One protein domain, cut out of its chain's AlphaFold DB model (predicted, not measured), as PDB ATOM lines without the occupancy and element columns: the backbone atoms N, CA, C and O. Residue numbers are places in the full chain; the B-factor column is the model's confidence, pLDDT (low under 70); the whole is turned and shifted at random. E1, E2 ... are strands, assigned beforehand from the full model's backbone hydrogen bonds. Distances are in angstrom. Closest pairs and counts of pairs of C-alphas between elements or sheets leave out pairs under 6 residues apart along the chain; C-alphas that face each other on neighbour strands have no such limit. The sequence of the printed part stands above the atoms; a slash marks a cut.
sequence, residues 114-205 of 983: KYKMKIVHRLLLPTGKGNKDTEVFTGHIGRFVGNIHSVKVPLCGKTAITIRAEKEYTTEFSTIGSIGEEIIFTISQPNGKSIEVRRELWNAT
ATOM      1  N   LYS A 114      51.624 108.992  70.400       69.12
ATOM      2  CA  LYS A 114      50.622 108.194  71.093       69.12
ATOM      3  C   LYS A 114      49.614 107.705  70.042       69.12
ATOM      4  O   LYS A 114      49.209 108.493  69.188       69.12
ATOM      5  N   TYR A 115      49.260 106.416  70.044       72.19
ATOM      6  CA  TYR A 115      48.344 105.837  69.046       72.19
ATOM      7  C   TYR A 115      46.982 106.533  69.120       72.19
ATOM      8  O   TYR A 115      46.375 106.618  70.191       72.19
ATOM      9  N   LYS A 116      46.483 107.034  67.990       81.88
ATOM     10  CA  LYS A 116      45.159 107.661  67.923       81.88
ATOM     11  C   LYS A 116      44.148 106.641  67.429       81.88
ATOM     12  O   LYS A 116      44.432 105.898  66.499       81.88
ATOM     13  N   MET A 117      42.979 106.617  68.042       81.88
ATOM     14  CA  MET A 117      41.842 105.841  67.581       81.88
ATOM     15  C   MET A 117      40.740 106.797  67.145       81.88
ATOM     16  O   MET A 117      40.417 107.739  67.870       81.88
ATOM     17  N   LYS A 118      40.169 106.527  65.977       87.38
ATOM     18  CA  LYS A 118      38.986 107.184  65.438       87.38
ATOM     19  C   LYS A 118      37.911 106.127  65.209       87.38
ATOM     20  O   LYS A 118      38.195 105.073  64.655       87.38
ATOM     21  N   ILE A 119      36.699 106.395  65.670       82.31
ATOM     22  CA  ILE A 119      35.526 105.547  65.502       82.31
ATOM     23  C   ILE A 119      34.507 106.339  64.700       82.31
ATOM     24  O   ILE A 119      34.122 107.437  65.097       82.31
ATOM     25  N   VAL A 120      34.081 105.786  63.573       89.31
ATOM     26  CA  VAL A 120      33.135 106.408  62.646       89.31
ATOM     27  C   VAL A 120      31.934 105.498  62.488       89.31
ATOM     28  O   VAL A 120      32.095 104.320  62.208       89.31
ATOM     29  N   HIS A 121      30.738 106.039  62.641       88.81
ATOM     30  CA  HIS A 121      29.502 105.400  62.235       88.81
ATOM     31  C   HIS A 121      29.216 105.745  60.770       88.81
ATOM     32  O   HIS A 121      29.058 106.916  60.433       88.81
ATOM     33  N   ARG A 122      29.176 104.749  59.893       89.81
ATOM     34  CA  ARG A 122      28.913 104.883  58.464       89.81
ATOM     35  C   ARG A 122      27.513 104.373  58.146       89.81
ATOM     36  O   ARG A 122      27.239 103.190  58.278       89.81
ATOM     37  N   LEU A 123      26.647 105.251  57.657       87.38
ATOM     38  CA  LEU A 123      25.366 104.869  57.071       87.38
ATOM     39  C   LEU A 123      25.589 104.467  55.614       87.38
ATOM     40  O   LEU A 123      26.042 105.280  54.801       87.38
ATOM     41  N   LEU A 124      25.259 103.222  55.286       83.75
ATOM     42  CA  LEU A 124      25.245 102.727  53.917       83.75
ATOM     43  C   LEU A 124      23.968 103.237  53.250       83.75
ATOM     44  O   LEU A 124      22.864 102.896  53.674       83.75
ATOM     45  N   LEU A 125      24.105 104.082  52.231       87.31
ATOM     46  CA  LEU A 125      22.970 104.606  51.467       87.31
ATOM     47  C   LEU A 125      22.788 103.803  50.167       87.31
ATOM     48  O   LEU A 125      23.750 103.191  49.696       87.31
ATOM     49  N   PRO A 126      21.580 103.795  49.567       86.56
ATOM     50  CA  PRO A 126      21.364 103.197  48.252       86.56
ATOM     51  C   PRO A 126      22.411 103.661  47.229       86.56
ATOM     52  O   PRO A 126      22.865 104.813  47.262       86.56
ATOM     53  N   THR A 127      22.785 102.761  46.321       77.06
ATOM     54  CA  THR A 127      23.793 102.987  45.276       77.06
ATOM     55  C   THR A 127      23.582 104.332  44.571       77.06
ATOM     56  O   THR A 127      22.490 104.636  44.098       77.06
ATOM     57  N   GLY A 128      24.633 105.160  44.533       79.25
ATOM     58  CA  GLY A 128      24.627 106.491  43.909       79.25
ATOM     59  C   GLY A 128      24.518 107.688  44.867       79.25
ATOM     60  O   GLY A 128      24.790 108.804  44.441       79.25
ATOM     61  N   LYS A 129      24.189 107.490  46.156       81.00
ATOM     62  CA  LYS A 129      24.075 108.599  47.136       81.00
ATOM     63  C   LYS A 129      25.313 108.842  48.011       81.00
ATOM     64  O   LYS A 129      25.350 109.840  48.723       81.00
ATOM     65  N   GLY A 130      26.323 107.969  47.928       86.94
ATOM     66  CA  GLY A 130      27.515 108.003  48.787       86.94
ATOM     67  C   GLY A 130      27.200 107.610  50.236       86.94
ATOM     68  O   GLY A 130      26.116 107.875  50.741       86.94
ATOM     69  N   ASN A 131      28.126 106.946  50.923       90.56
ATOM     70  CA  ASN A 131      27.915 106.600  52.332       90.56
ATOM     71  C   ASN A 131      28.052 107.847  53.216       90.56
ATOM     72  O   ASN A 131      28.850 108.736  52.913       90.56
ATOM     73  N   LYS A 132      27.299 107.911  54.320       92.25
ATOM     74  CA  LYS A 132      27.379 109.028  55.271       92.25
ATOM     75  C   LYS A 132      28.160 108.618  56.517       92.25
ATOM     76  O   LYS A 132      27.649 107.880  57.355       92.25
ATOM     77  N   ASP A 133      29.362 109.161  56.654       92.62
ATOM     78  CA  ASP A 133      30.257 108.925  57.785       92.62
ATOM     79  C   ASP A 133      30.038 109.976  58.877       92.62
ATOM     80  O   ASP A 133      30.085 111.178  58.625       92.62
ATOM     81  N   THR A 134      29.817 109.525  60.106       89.38
ATOM     82  CA  THR A 134      29.667 110.374  61.288       89.38
ATOM     83  C   THR A 134      30.673 109.940  62.341       89.38
ATOM     84  O   THR A 134      30.691 108.787  62.762       89.38
ATOM     85  N   GLU A 135      31.543 110.844  62.773       91.56
ATOM     86  CA  GLU A 135      32.537 110.533  63.794       91.56
ATOM     87  C   GLU A 135      31.867 110.347  65.163       91.56
ATOM     88  O   GLU A 135      31.183 111.239  65.657       91.56
ATOM     89  N   VAL A 136      32.055 109.175  65.768       84.50
ATOM     90  CA  VAL A 136      31.548 108.850  67.110       84.50
ATOM     91  C   VAL A 136      32.575 109.229  68.172       84.50
ATOM     92  O   VAL A 136      32.222 109.700  69.249       84.50
ATOM     93  N   PHE A 137      33.859 109.013  67.881       85.69
ATOM     94  CA  PHE A 137      34.952 109.288  68.806       85.69
ATOM     95  C   PHE A 137      36.272 109.464  68.061       85.69
ATOM     96  O   PHE A 137      36.599 108.643  67.212       85.69
ATOM     97  N   THR A 138      37.081 110.445  68.457       88.31
ATOM     98  CA  THR A 138      38.510 110.498  68.120       88.31
ATOM     99  C   THR A 138      39.313 110.848  69.361       88.31
ATOM    100  O   THR A 138      39.048 111.839  70.039       88.31
ATOM    101  N   GLY A 139      40.334 110.053  69.662       85.19
ATOM    102  CA  GLY A 139      41.169 110.291  70.830       85.19
ATOM    103  C   GLY A 139      42.376 109.372  70.907       85.19
ATOM    104  O   GLY A 139      42.639 108.567  70.019       85.19
ATOM    105  N   HIS A 140      43.143 109.499  71.987       81.38
ATOM    106  CA  HIS A 140      44.207 108.545  72.280       81.38
ATOM    107  C   HIS A 140      43.607 107.179  72.631       81.38
ATOM    108  O   HIS A 140      42.666 107.128  73.423       81.38
ATOM    109  N   ILE A 141      44.173 106.084  72.113       72.06
ATOM    110  CA  ILE A 141      43.646 104.732  72.368       72.06
ATOM    111  C   ILE A 141      43.580 104.409  73.870       72.06
ATOM    112  O   ILE A 141      42.621 103.808  74.332       72.06
ATOM    113  N   GLY A 142      44.530 104.917  74.665       62.12
ATOM    114  CA  GLY A 142      44.560 104.730  76.119       62.12
ATOM    115  C   GLY A 142      43.496 105.503  76.911       62.12
ATOM    116  O   GLY A 142      43.450 105.348  78.128       62.12
ATOM    117  N   ARG A 143      42.673 106.345  76.261       66.69
ATOM    118  CA  ARG A 143      41.460 106.929  76.868       66.69
ATOM    119  C   ARG A 143      40.258 105.989  76.792       66.69
ATOM    120  O   ARG A 143      39.232 106.266  77.401       66.69
ATOM    121  N   PHE A 144      40.369 104.907  76.034       61.66
ATOM    122  CA  PHE A 144      39.354 103.875  75.923       61.66
ATOM    123  C   PHE A 144      39.569 102.877  77.067       61.66
ATOM    124  O   PHE A 144      40.458 102.032  77.002       61.66
ATOM    125  N   VAL A 145      38.830 103.039  78.166       44.25
ATOM    126  CA  VAL A 145      38.954 102.185  79.356       44.25
ATOM    127  C   VAL A 145      37.551 101.755  79.774       44.25
ATOM    128  O   VAL A 145      36.758 102.580  80.218       44.25
ATOM    129  N   GLY A 146      37.229 100.473  79.592       44.09
ATOM    130  CA  GLY A 146      35.928  99.900  79.946       44.09
ATOM    131  C   GLY A 146      35.597  98.639  79.143       44.09
ATOM    132  O   GLY A 146      35.961  98.524  77.979       44.09
ATOM    133  N   ASN A 147      34.897  97.684  79.764       35.78
ATOM    134  CA  ASN A 147      34.555  96.386  79.156       35.78
ATOM    135  C   ASN A 147      33.224  96.390  78.374       35.78
ATOM    136  O   ASN A 147      32.861  95.374  77.787       35.78
ATOM    137  N   ILE A 148      32.462  97.492  78.385       44.25
ATOM    138  CA  ILE A 148      31.105  97.545  77.816       44.25
ATOM    139  C   ILE A 148      30.915  98.855  77.041       44.25
ATOM    140  O   ILE A 148      30.721  99.915  77.633       44.25
ATOM    141  N   HIS A 149      30.923  98.763  75.711       57.84
ATOM    142  CA  HIS A 149      30.362  99.776  74.811       57.84
ATOM    143  C   HIS A 149      28.996  99.265  74.365       57.84
ATOM    144  O   HIS A 149      28.885  98.108  73.956       57.84
ATOM    145  N   SER A 150      27.950 100.082  74.472       58.22
ATOM    146  CA  SER A 150      26.602  99.659  74.092       58.22
ATOM    147  C   SER A 150      26.171 100.360  72.818       58.22
ATOM    148  O   SER A 150      26.188 101.586  72.752       58.22
ATOM    149  N   VAL A 151      25.725  99.582  71.840       56.19
ATOM    150  CA  VAL A 151      24.899 100.088  70.748       56.19
ATOM    151  C   VAL A 151      23.457  99.822  71.156       56.19
ATOM    152  O   VAL A 151      23.065  98.670  71.338       56.19
ATOM    153  N   LYS A 152      22.691 100.883  71.386       62.94
ATOM    154  CA  LYS A 152      21.248 100.806  71.616       62.94
ATOM    155  C   LYS A 152      20.559 101.217  70.323       62.94
ATOM    156  O   LYS A 152      20.954 102.197  69.710       62.94
ATOM    157  N   VAL A 153      19.515 100.503  69.929       59.22
ATOM    158  CA  VAL A 153      18.624 100.920  68.837       59.22
ATOM    159  C   VAL A 153      17.332 101.373  69.511       59.22
ATOM    160  O   VAL A 153      16.461 100.541  69.762       59.22
ATOM    161  N   PRO A 154      17.252 102.636  69.972       48.03
ATOM    162  CA  PRO A 154      16.216 103.049  70.909       48.03
ATOM    163  C   PRO A 154      14.796 103.017  70.338       48.03
ATOM    164  O   PRO A 154      13.894 102.990  71.159       48.03
ATOM    165  N   LEU A 155      14.594 103.007  69.004       49.78
ATOM    166  CA  LEU A 155      13.324 102.790  68.270       49.78
ATOM    167  C   LEU A 155      13.578 102.849  66.739       49.78
ATOM    168  O   LEU A 155      14.613 103.363  66.312       49.78
ATOM    169  N   CYS A 156      12.643 102.343  65.914       53.03
ATOM    170  CA  CYS A 156      12.732 102.300  64.440       53.03
ATOM    171  C   CYS A 156      13.252 103.616  63.831       53.03
ATOM    172  O   CYS A 156      12.596 104.651  63.930       53.03
ATOM    173  N   GLY A 157      14.412 103.564  63.168       70.38
ATOM    174  CA  GLY A 157      14.998 104.716  62.476       70.38
ATOM    175  C   GLY A 157      16.069 105.485  63.258       70.38
ATOM    176  O   GLY A 157      16.529 106.512  62.757       70.38
ATOM    177  N   LYS A 158      16.476 105.040  64.458       79.19
ATOM    178  CA  LYS A 158      17.601 105.636  65.200       79.19
ATOM    179  C   LYS A 158      18.531 104.594  65.825       79.19
ATOM    180  O   LYS A 158      18.065 103.624  66.417       79.19
ATOM    181  N   THR A 159      19.830 104.877  65.793       77.12
ATOM    182  CA  THR A 159      20.888 104.105  66.462       77.12
ATOM    183  C   THR A 159      21.631 105.018  67.427       77.12
ATOM    184  O   THR A 159      22.073 106.094  67.046       77.12
ATOM    185  N   ALA A 160      21.779 104.613  68.682       80.12
ATOM    186  CA  ALA A 160      22.556 105.308  69.701       80.12
ATOM    187  C   ALA A 160      23.808 104.490  70.030       80.12
ATOM    188  O   ALA A 160      23.716 103.359  70.511       80.12
ATOM    189  N   ILE A 161      24.991 105.048  69.780       78.19
ATOM    190  CA  ILE A 161      26.266 104.410  70.121       78.19
ATOM    191  C   ILE A 161      26.818 105.095  71.365       78.19
ATOM    192  O   ILE A 161      27.140 106.281  71.338       78.19
ATOM    193  N   THR A 162      26.960 104.326  72.440       76.50
ATOM    194  CA  THR A 162      27.574 104.768  73.691       76.50
ATOM    195  C   THR A 162      28.969 104.172  73.827       76.50
ATOM    196  O   THR A 162      29.150 102.960  73.990       76.50
ATOM    197  N   ILE A 163      29.971 105.042  73.802       72.25
ATOM    198  CA  ILE A 163      31.371 104.729  74.032       72.25
ATOM    199  C   ILE A 163      31.745 105.139  75.458       72.25
ATOM    200  O   ILE A 163      31.841 106.322  75.772       72.25
ATOM    201  N   ARG A 164      32.026 104.158  76.318       64.62
ATOM    202  CA  ARG A 164      32.627 104.397  77.635       64.62
ATOM    203  C   ARG A 164      34.144 104.538  77.512       64.62
ATOM    204  O   ARG A 164      34.868 103.550  77.492       64.62
ATOM    205  N   ALA A 165      34.604 105.773  77.346       68.75
ATOM    206  CA  ALA A 165      36.006 106.159  77.497       68.75
ATOM    207  C   ALA A 165      36.214 106.749  78.914       68.75
ATOM    208  O   ALA A 165      35.366 106.556  79.781       68.75
ATOM    209  N   GLU A 166      37.292 107.508  79.161       62.41
ATOM    210  CA  GLU A 166      37.471 108.293  80.410       62.41
ATOM    211  C   GLU A 166      36.222 109.114  80.790       62.41
ATOM    212  O   GLU A 166      35.987 109.397  81.963       62.41
ATOM    213  N   LYS A 167      35.416 109.485  79.788       69.06
ATOM    214  CA  LYS A 167      34.038 109.955  79.933       69.06
ATOM    215  C   LYS A 167      33.140 109.152  78.992       69.06
ATOM    216  O   LYS A 167      33.597 108.666  77.956       69.06
ATOM    217  N   GLU A 168      31.871 109.004  79.353       75.12
ATOM    218  CA  GLU A 168      30.878 108.378  78.481       75.12
ATOM    219  C   GLU A 168      30.511 109.337  77.338       75.12
ATOM    220  O   GLU A 168      30.153 110.490  77.576       75.12
ATOM    221  N   TYR A 169      30.619 108.861  76.098       74.69
ATOM    222  CA  TYR A 169      30.221 109.571  74.886       74.69
ATOM    223  C   TYR A 169      29.053 108.820  74.258       74.69
ATOM    224  O   TYR A 169      29.236 107.699  73.789       74.69
ATOM    225  N   THR A 170      27.863 109.416  74.253       82.38
ATOM    226  CA  THR A 170      26.698 108.854  73.560       82.38
ATOM    227  C   THR A 170      26.359 109.727  72.367       82.38
ATOM    228  O   THR A 170      26.110 110.920  72.528       82.38
ATOM    229  N   THR A 171      26.329 109.118  71.186       83.31
ATOM    230  CA  THR A 171      25.957 109.788  69.939       83.31
ATOM    231  C   THR A 171      24.780 109.052  69.316       83.31
ATOM    232  O   THR A 171      24.828 107.832  69.154       83.31
ATOM    233  N   GLU A 172      23.722 109.786  68.981       85.44
ATOM    234  CA  GLU A 172      22.547 109.252  68.292       85.44
ATOM    235  C   GLU A 172      22.588 109.582  66.797       85.44
ATOM    236  O   GLU A 172      22.941 110.690  66.392       85.44
ATOM    237  N   PHE A 173      22.187 108.618  65.974       82.94
ATOM    238  CA  PHE A 173      22.175 108.689  64.521       82.94
ATOM    239  C   PHE A 173      20.774 108.367  64.012       82.94
ATOM    240  O   PHE A 173      20.124 107.454  64.516       82.94
ATOM    241  N   SER A 174      20.318 109.097  62.994       83.44
ATOM    242  CA  SER A 174      19.137 108.702  62.221       83.44
ATOM    243  C   SER A 174      19.540 107.661  61.180       83.44
ATOM    244  O   SER A 174      20.498 107.878  60.439       83.44
ATOM    245  N   THR A 175      18.793 106.566  61.114       80.00
ATOM    246  CA  THR A 175      18.979 105.451  60.171       80.00
ATOM    247  C   THR A 175      17.910 105.434  59.079       80.00
ATOM    248  O   THR A 175      17.843 104.534  58.243       80.00
ATOM    249  N   ILE A 176      17.052 106.457  59.054       82.88
ATOM    250  CA  ILE A 176      15.998 106.595  58.049       82.88
ATOM    251  C   ILE A 176      16.643 106.764  56.667       82.88
ATOM    252  O   ILE A 176      17.381 107.718  56.420       82.88
ATOM    253  N   GLY A 177      16.344 105.831  55.761       79.69
ATOM    254  CA  GLY A 177      16.835 105.838  54.380       79.69
ATOM    255  C   GLY A 177      18.194 105.163  54.160       79.69
ATOM    256  O   GLY A 177      18.660 105.144  53.021       79.69
ATOM    257  N   SER A 178      18.820 104.594  55.197       80.31
ATOM    258  CA  SER A 178      19.997 103.733  55.026       80.31
ATOM    259  C   SER A 178      19.602 102.295  54.691       80.31
ATOM    260  O   SER A 178      18.627 101.775  55.227       80.31
ATOM    261  N   ILE A 179      20.388 101.642  53.837       79.75
ATOM    262  CA  ILE A 179      20.294 100.202  53.537       79.75
ATOM    263  C   ILE A 179      21.123  99.346  54.508       79.75
ATOM    264  O   ILE A 179      21.041  98.122  54.471       79.75
ATOM    265  N   GLY A 180      21.920  99.985  55.367       77.88
ATOM    266  CA  GLY A 180      22.723  99.348  56.404       77.88
ATOM    267  C   GLY A 180      23.542 100.371  57.189       77.88
ATOM    268  O   GLY A 180      23.597 101.551  56.838       77.88
ATOM    269  N   GLU A 181      24.199  99.910  58.242       78.75
ATOM    270  CA  GLU A 181      25.059 100.720  59.102       78.75
ATOM    271  C   GLU A 181      26.403 100.007  59.294       78.75
ATOM    272  O   GLU A 181      26.469  98.780  59.278       78.75
ATOM    273  N   GLU A 182      27.486 100.752  59.503       82.81
ATOM    274  CA  GLU A 182      28.797 100.236  59.900       82.81
ATOM    275  C   GLU A 182      29.409 101.103  61.008       82.81
ATOM    276  O   GLU A 182      29.183 102.302  61.081       82.81
ATOM    277  N   ILE A 183      30.248 100.518  61.855       78.88
ATOM    278  CA  ILE A 183      31.224 101.209  62.690       78.88
ATOM    279  C   ILE A 183      32.613 100.896  62.148       78.88
ATOM    280  O   ILE A 183      33.002  99.740  62.002       78.88
ATOM    281  N   ILE A 184      33.395 101.932  61.906       80.38
ATOM    282  CA  ILE A 184      34.757 101.854  61.407       80.38
ATOM    283  C   ILE A 184      35.687 102.316  62.513       80.38
ATOM    284  O   ILE A 184      35.590 103.447  62.982       80.38
ATOM    285  N   PHE A 185      36.591 101.438  62.920       80.00
ATOM    286  CA  PHE A 185      37.655 101.717  63.868       80.00
ATOM    287  C   PHE A 185      38.946 101.944  63.090       80.00
ATOM    288  O   PHE A 185      39.471 101.030  62.464       80.00
ATOM    289  N   THR A 186      39.486 103.151  63.151       82.31
ATOM    290  CA  THR A 186      40.778 103.497  62.565       82.31
ATOM    291  C   THR A 186      41.779 103.725  63.687       82.31
ATOM    292  O   THR A 186      41.638 104.662  64.471       82.31
ATOM    293  N   ILE A 187      42.808 102.885  63.769       76.50
ATOM    294  CA  ILE A 187      43.929 103.064  64.693       76.50
ATOM    295  C   ILE A 187      45.100 103.634  63.904       76.50
ATOM    296  O   ILE A 187      45.741 102.930  63.125       76.50
ATOM    297  N   SER A 188      45.384 104.914  64.109       83.38
ATOM    298  CA  SER A 188      46.531 105.610  63.538       83.38
ATOM    299  C   SER A 188      47.750 105.438  64.438       83.38
ATOM    300  O   SER A 188      47.786 105.883  65.590       83.38
ATOM    301  N   GLN A 189      48.770 104.799  63.883       78.12
ATOM    302  CA  GLN A 189      50.077 104.664  64.493       78.12
ATOM    303  C   GLN A 189      50.818 106.014  64.505       78.12
ATOM    304  O   GLN A 189      50.619 106.857  63.625       78.12
ATOM    305  N   PRO A 190      51.757 106.195  65.444       76.31
ATOM    306  CA  PRO A 190      52.695 107.322  65.495       76.31
ATOM    307  C   PRO A 190      53.422 107.692  64.198       76.31
ATOM    308  O   PRO A 190      53.827 108.839  64.015       76.31
ATOM    309  N   ASN A 191      53.641 106.705  63.332       79.50
ATOM    310  CA  ASN A 191      54.367 106.832  62.070       79.50
ATOM    311  C   ASN A 191      53.449 107.195  60.883       79.50
ATOM    312  O   ASN A 191      53.916 107.202  59.749       79.50
ATOM    313  N   GLY A 192      52.159 107.452  61.129       79.56
ATOM    314  CA  GLY A 192      51.173 107.794  60.101       79.56
ATOM    315  C   GLY A 192      50.484 106.596  59.440       79.56
ATOM    316  O   GLY A 192      49.501 106.797  58.735       79.56
ATOM    317  N   LYS A 193      50.923 105.352  59.683       79.38
ATOM    318  CA  LYS A 193      50.197 104.164  59.206       79.38
ATOM    319  C   LYS A 193      48.905 103.996  59.996       79.38
ATOM    320  O   LYS A 193      48.918 104.094  61.218       79.38
ATOM    321  N   SER A 194      47.802 103.697  59.324       77.56
ATOM    322  CA  SER A 194      46.529 103.395  59.978       77.56
ATOM    323  C   SER A 194      46.085 101.971  59.694       77.56
ATOM    324  O   SER A 194      46.229 101.481  58.577       77.56
ATOM    325  N   ILE A 195      45.519 101.324  60.705       64.94
ATOM    326  CA  ILE A 195      44.788 100.068  60.552       64.94
ATOM    327  C   ILE A 195      43.310 100.410  60.659       64.94
ATOM    328  O   ILE A 195      42.892 101.017  61.645       64.94
ATOM    329  N   GLU A 196      42.539 100.050  59.642       75.06
ATOM    330  CA  GLU A 196      41.094 100.242  59.609       75.06
ATOM    331  C   GLU A 196      40.392  98.898  59.808       75.06
ATOM    332  O   GLU A 196      40.698  97.920  59.128       75.06
ATOM    333  N   VAL A 197      39.447  98.852  60.742       61.50
ATOM    334  CA  VAL A 197      38.595  97.697  61.024       61.50
ATOM    335  C   VAL A 197      37.150  98.137  60.844       61.50
ATOM    336  O   VAL A 197      36.672  99.004  61.569       61.50
ATOM    337  N   ARG A 198      36.447  97.547  59.878       67.88
ATOM    338  CA  ARG A 198      35.033  97.837  59.604       67.88
ATOM    339  C   ARG A 198      34.140  96.805  60.278       67.88
ATOM    340  O   ARG A 198      34.448  95.613  60.262       67.88
ATOM    341  N   ARG A 199      33.030  97.252  60.856       58.56
ATOM    342  CA  ARG A 199      32.036  96.414  61.524       58.56
ATOM    343  C   ARG A 199      30.644  96.843  61.095       58.56
ATOM    344  O   ARG A 199      30.172  97.861  61.564       58.56
ATOM    345  N   GLU A 200      29.965  96.069  60.266       58.91
ATOM    346  CA  GLU A 200      28.555  96.332  59.960       58.91
ATOM    347  C   GLU A 200      27.697  96.222  61.240       58.91
ATOM    348  O   GLU A 200      27.813  95.261  62.004       58.91
ATOM    349  N   LEU A 201      26.868  97.231  61.503       54.22
ATOM    350  CA  LEU A 201      25.795  97.205  62.489       54.22
ATOM    351  C   LEU A 201      24.538  96.737  61.760       54.22
ATOM    352  O   LEU A 201      23.887  97.504  61.060       54.22
ATOM    353  N   TRP A 202      24.200  95.460  61.888       45.53
ATOM    354  CA  TRP A 202      22.892  94.963  61.469       45.53
ATOM    355  C   TRP A 202      22.079  94.591  62.707       45.53
ATOM    356  O   TRP A 202      22.646  94.113  63.682       45.53
ATOM    357  N   ASN A 203      20.773  94.883  62.633       39.12
ATOM    358  CA  ASN A 203      19.659  94.690  63.579       39.12
ATOM    359  C   ASN A 203      19.943  93.882  64.872       39.12
ATOM    360  O   ASN A 203      20.607  92.850  64.846       39.12
ATOM    361  N   ALA A 204      19.320  94.323  65.975       36.47
ATOM    362  CA  ALA A 204      19.414  93.949  67.396       36.47
ATOM    363  C   ALA A 204      19.519  92.452  67.784       36.47
ATOM    364  O   ALA A 204      19.636  92.136  68.968       36.47
ATOM    365  N   THR A 205      19.514  91.525  66.830       36.41
ATOM    366  CA  THR A 205      19.671  90.083  67.018       36.41
ATOM    367  C   THR A 205      21.050  89.524  66.645       36.41
ATOM    368  O   THR A 205      21.324  88.394  67.035       36.41
TER     369      THR A 205
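This is residues 114 to 205 of the 983 residues of an uncharacterized protein of Planctomycetes bacterium SRT547 (UniProt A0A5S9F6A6). Two twisted sheets lie face to face as a sandwich, a larger one of four strands, E2, E1, E6 and E7, and a smaller one of three, E3, E4 and E5, with the edge strand E2 of the one coming close to the edge strand E5 of the other. The facing is only partial, for E7 at the far edge of the larger sheet has no C-alpha within 8 A of the smaller sheet's strands. The printed part has 92 residues with seven named strands, E1 to E7 along the chain, and no named helix, in the class all strand; the sheets, in the orders E2, E1, E6, E7 and E3, E4, E5, are antiparallel throughout. The whole is compact, with a radius of gyration of the C-alphas of 13.8 A and spans of 38 by 28 by 19 A.

E1, residues 116 to 124, and E2, residues 132 to 140, form a hairpin, with N 119 and O 137 at 2.7 A. A short link leads to the other sheet, where E3, residues 150 to 155, E4, residues 158 to 164, and E5, residues 168 to 174, form a meander, each strand the antiparallel neighbour of the one before. N 152 and O 160 are 2.8 A apart between E3 and E4, and N 161 and O 171 are 2.9 A apart between E4 and E5. A tight link leads back to the first sheet and E6, residues 180 to 188, which is antiparallel to E1 at 162 degrees, with N 120 and O 184 at 2.8 A. E6 and E7, residues 194 to 201, form a hairpin, with N 185 and O 197 at 2.8 A. Between the sheets, the closest C-alphas of E2 and E5 are those of Val 136 and Thr 171, 6.3 A apart. E1 and E5 are near each other, while E3 and E7 are apart. The sheets' best planes are 5 degrees apart, and their strands stand at 19 degrees to each other.

E1 begins at C-alpha 116 (45.159, 107.661, 67.923) and is 24.8 A long; E2 is 23.9 A. E3 measures 14.8 A, E4 19.5 A and E5 20.1 A, the last ending at C-alpha 174 (19.137, 108.702, 62.221). E6 is 25.6 A, and E7, 21.8 A, ends at C-alpha 201 (25.795, 97.205, 62.489).

The C-alphas farthest apart, those of Cys 156 and Asn 191, are 41.9 A apart. The four-strand sheet is twisted. The printed part has no cut, and no link is long. The mean pLDDT of the printed part is 73.1; 30 residues are under 70, among them 142 to 156 and 197 to 205.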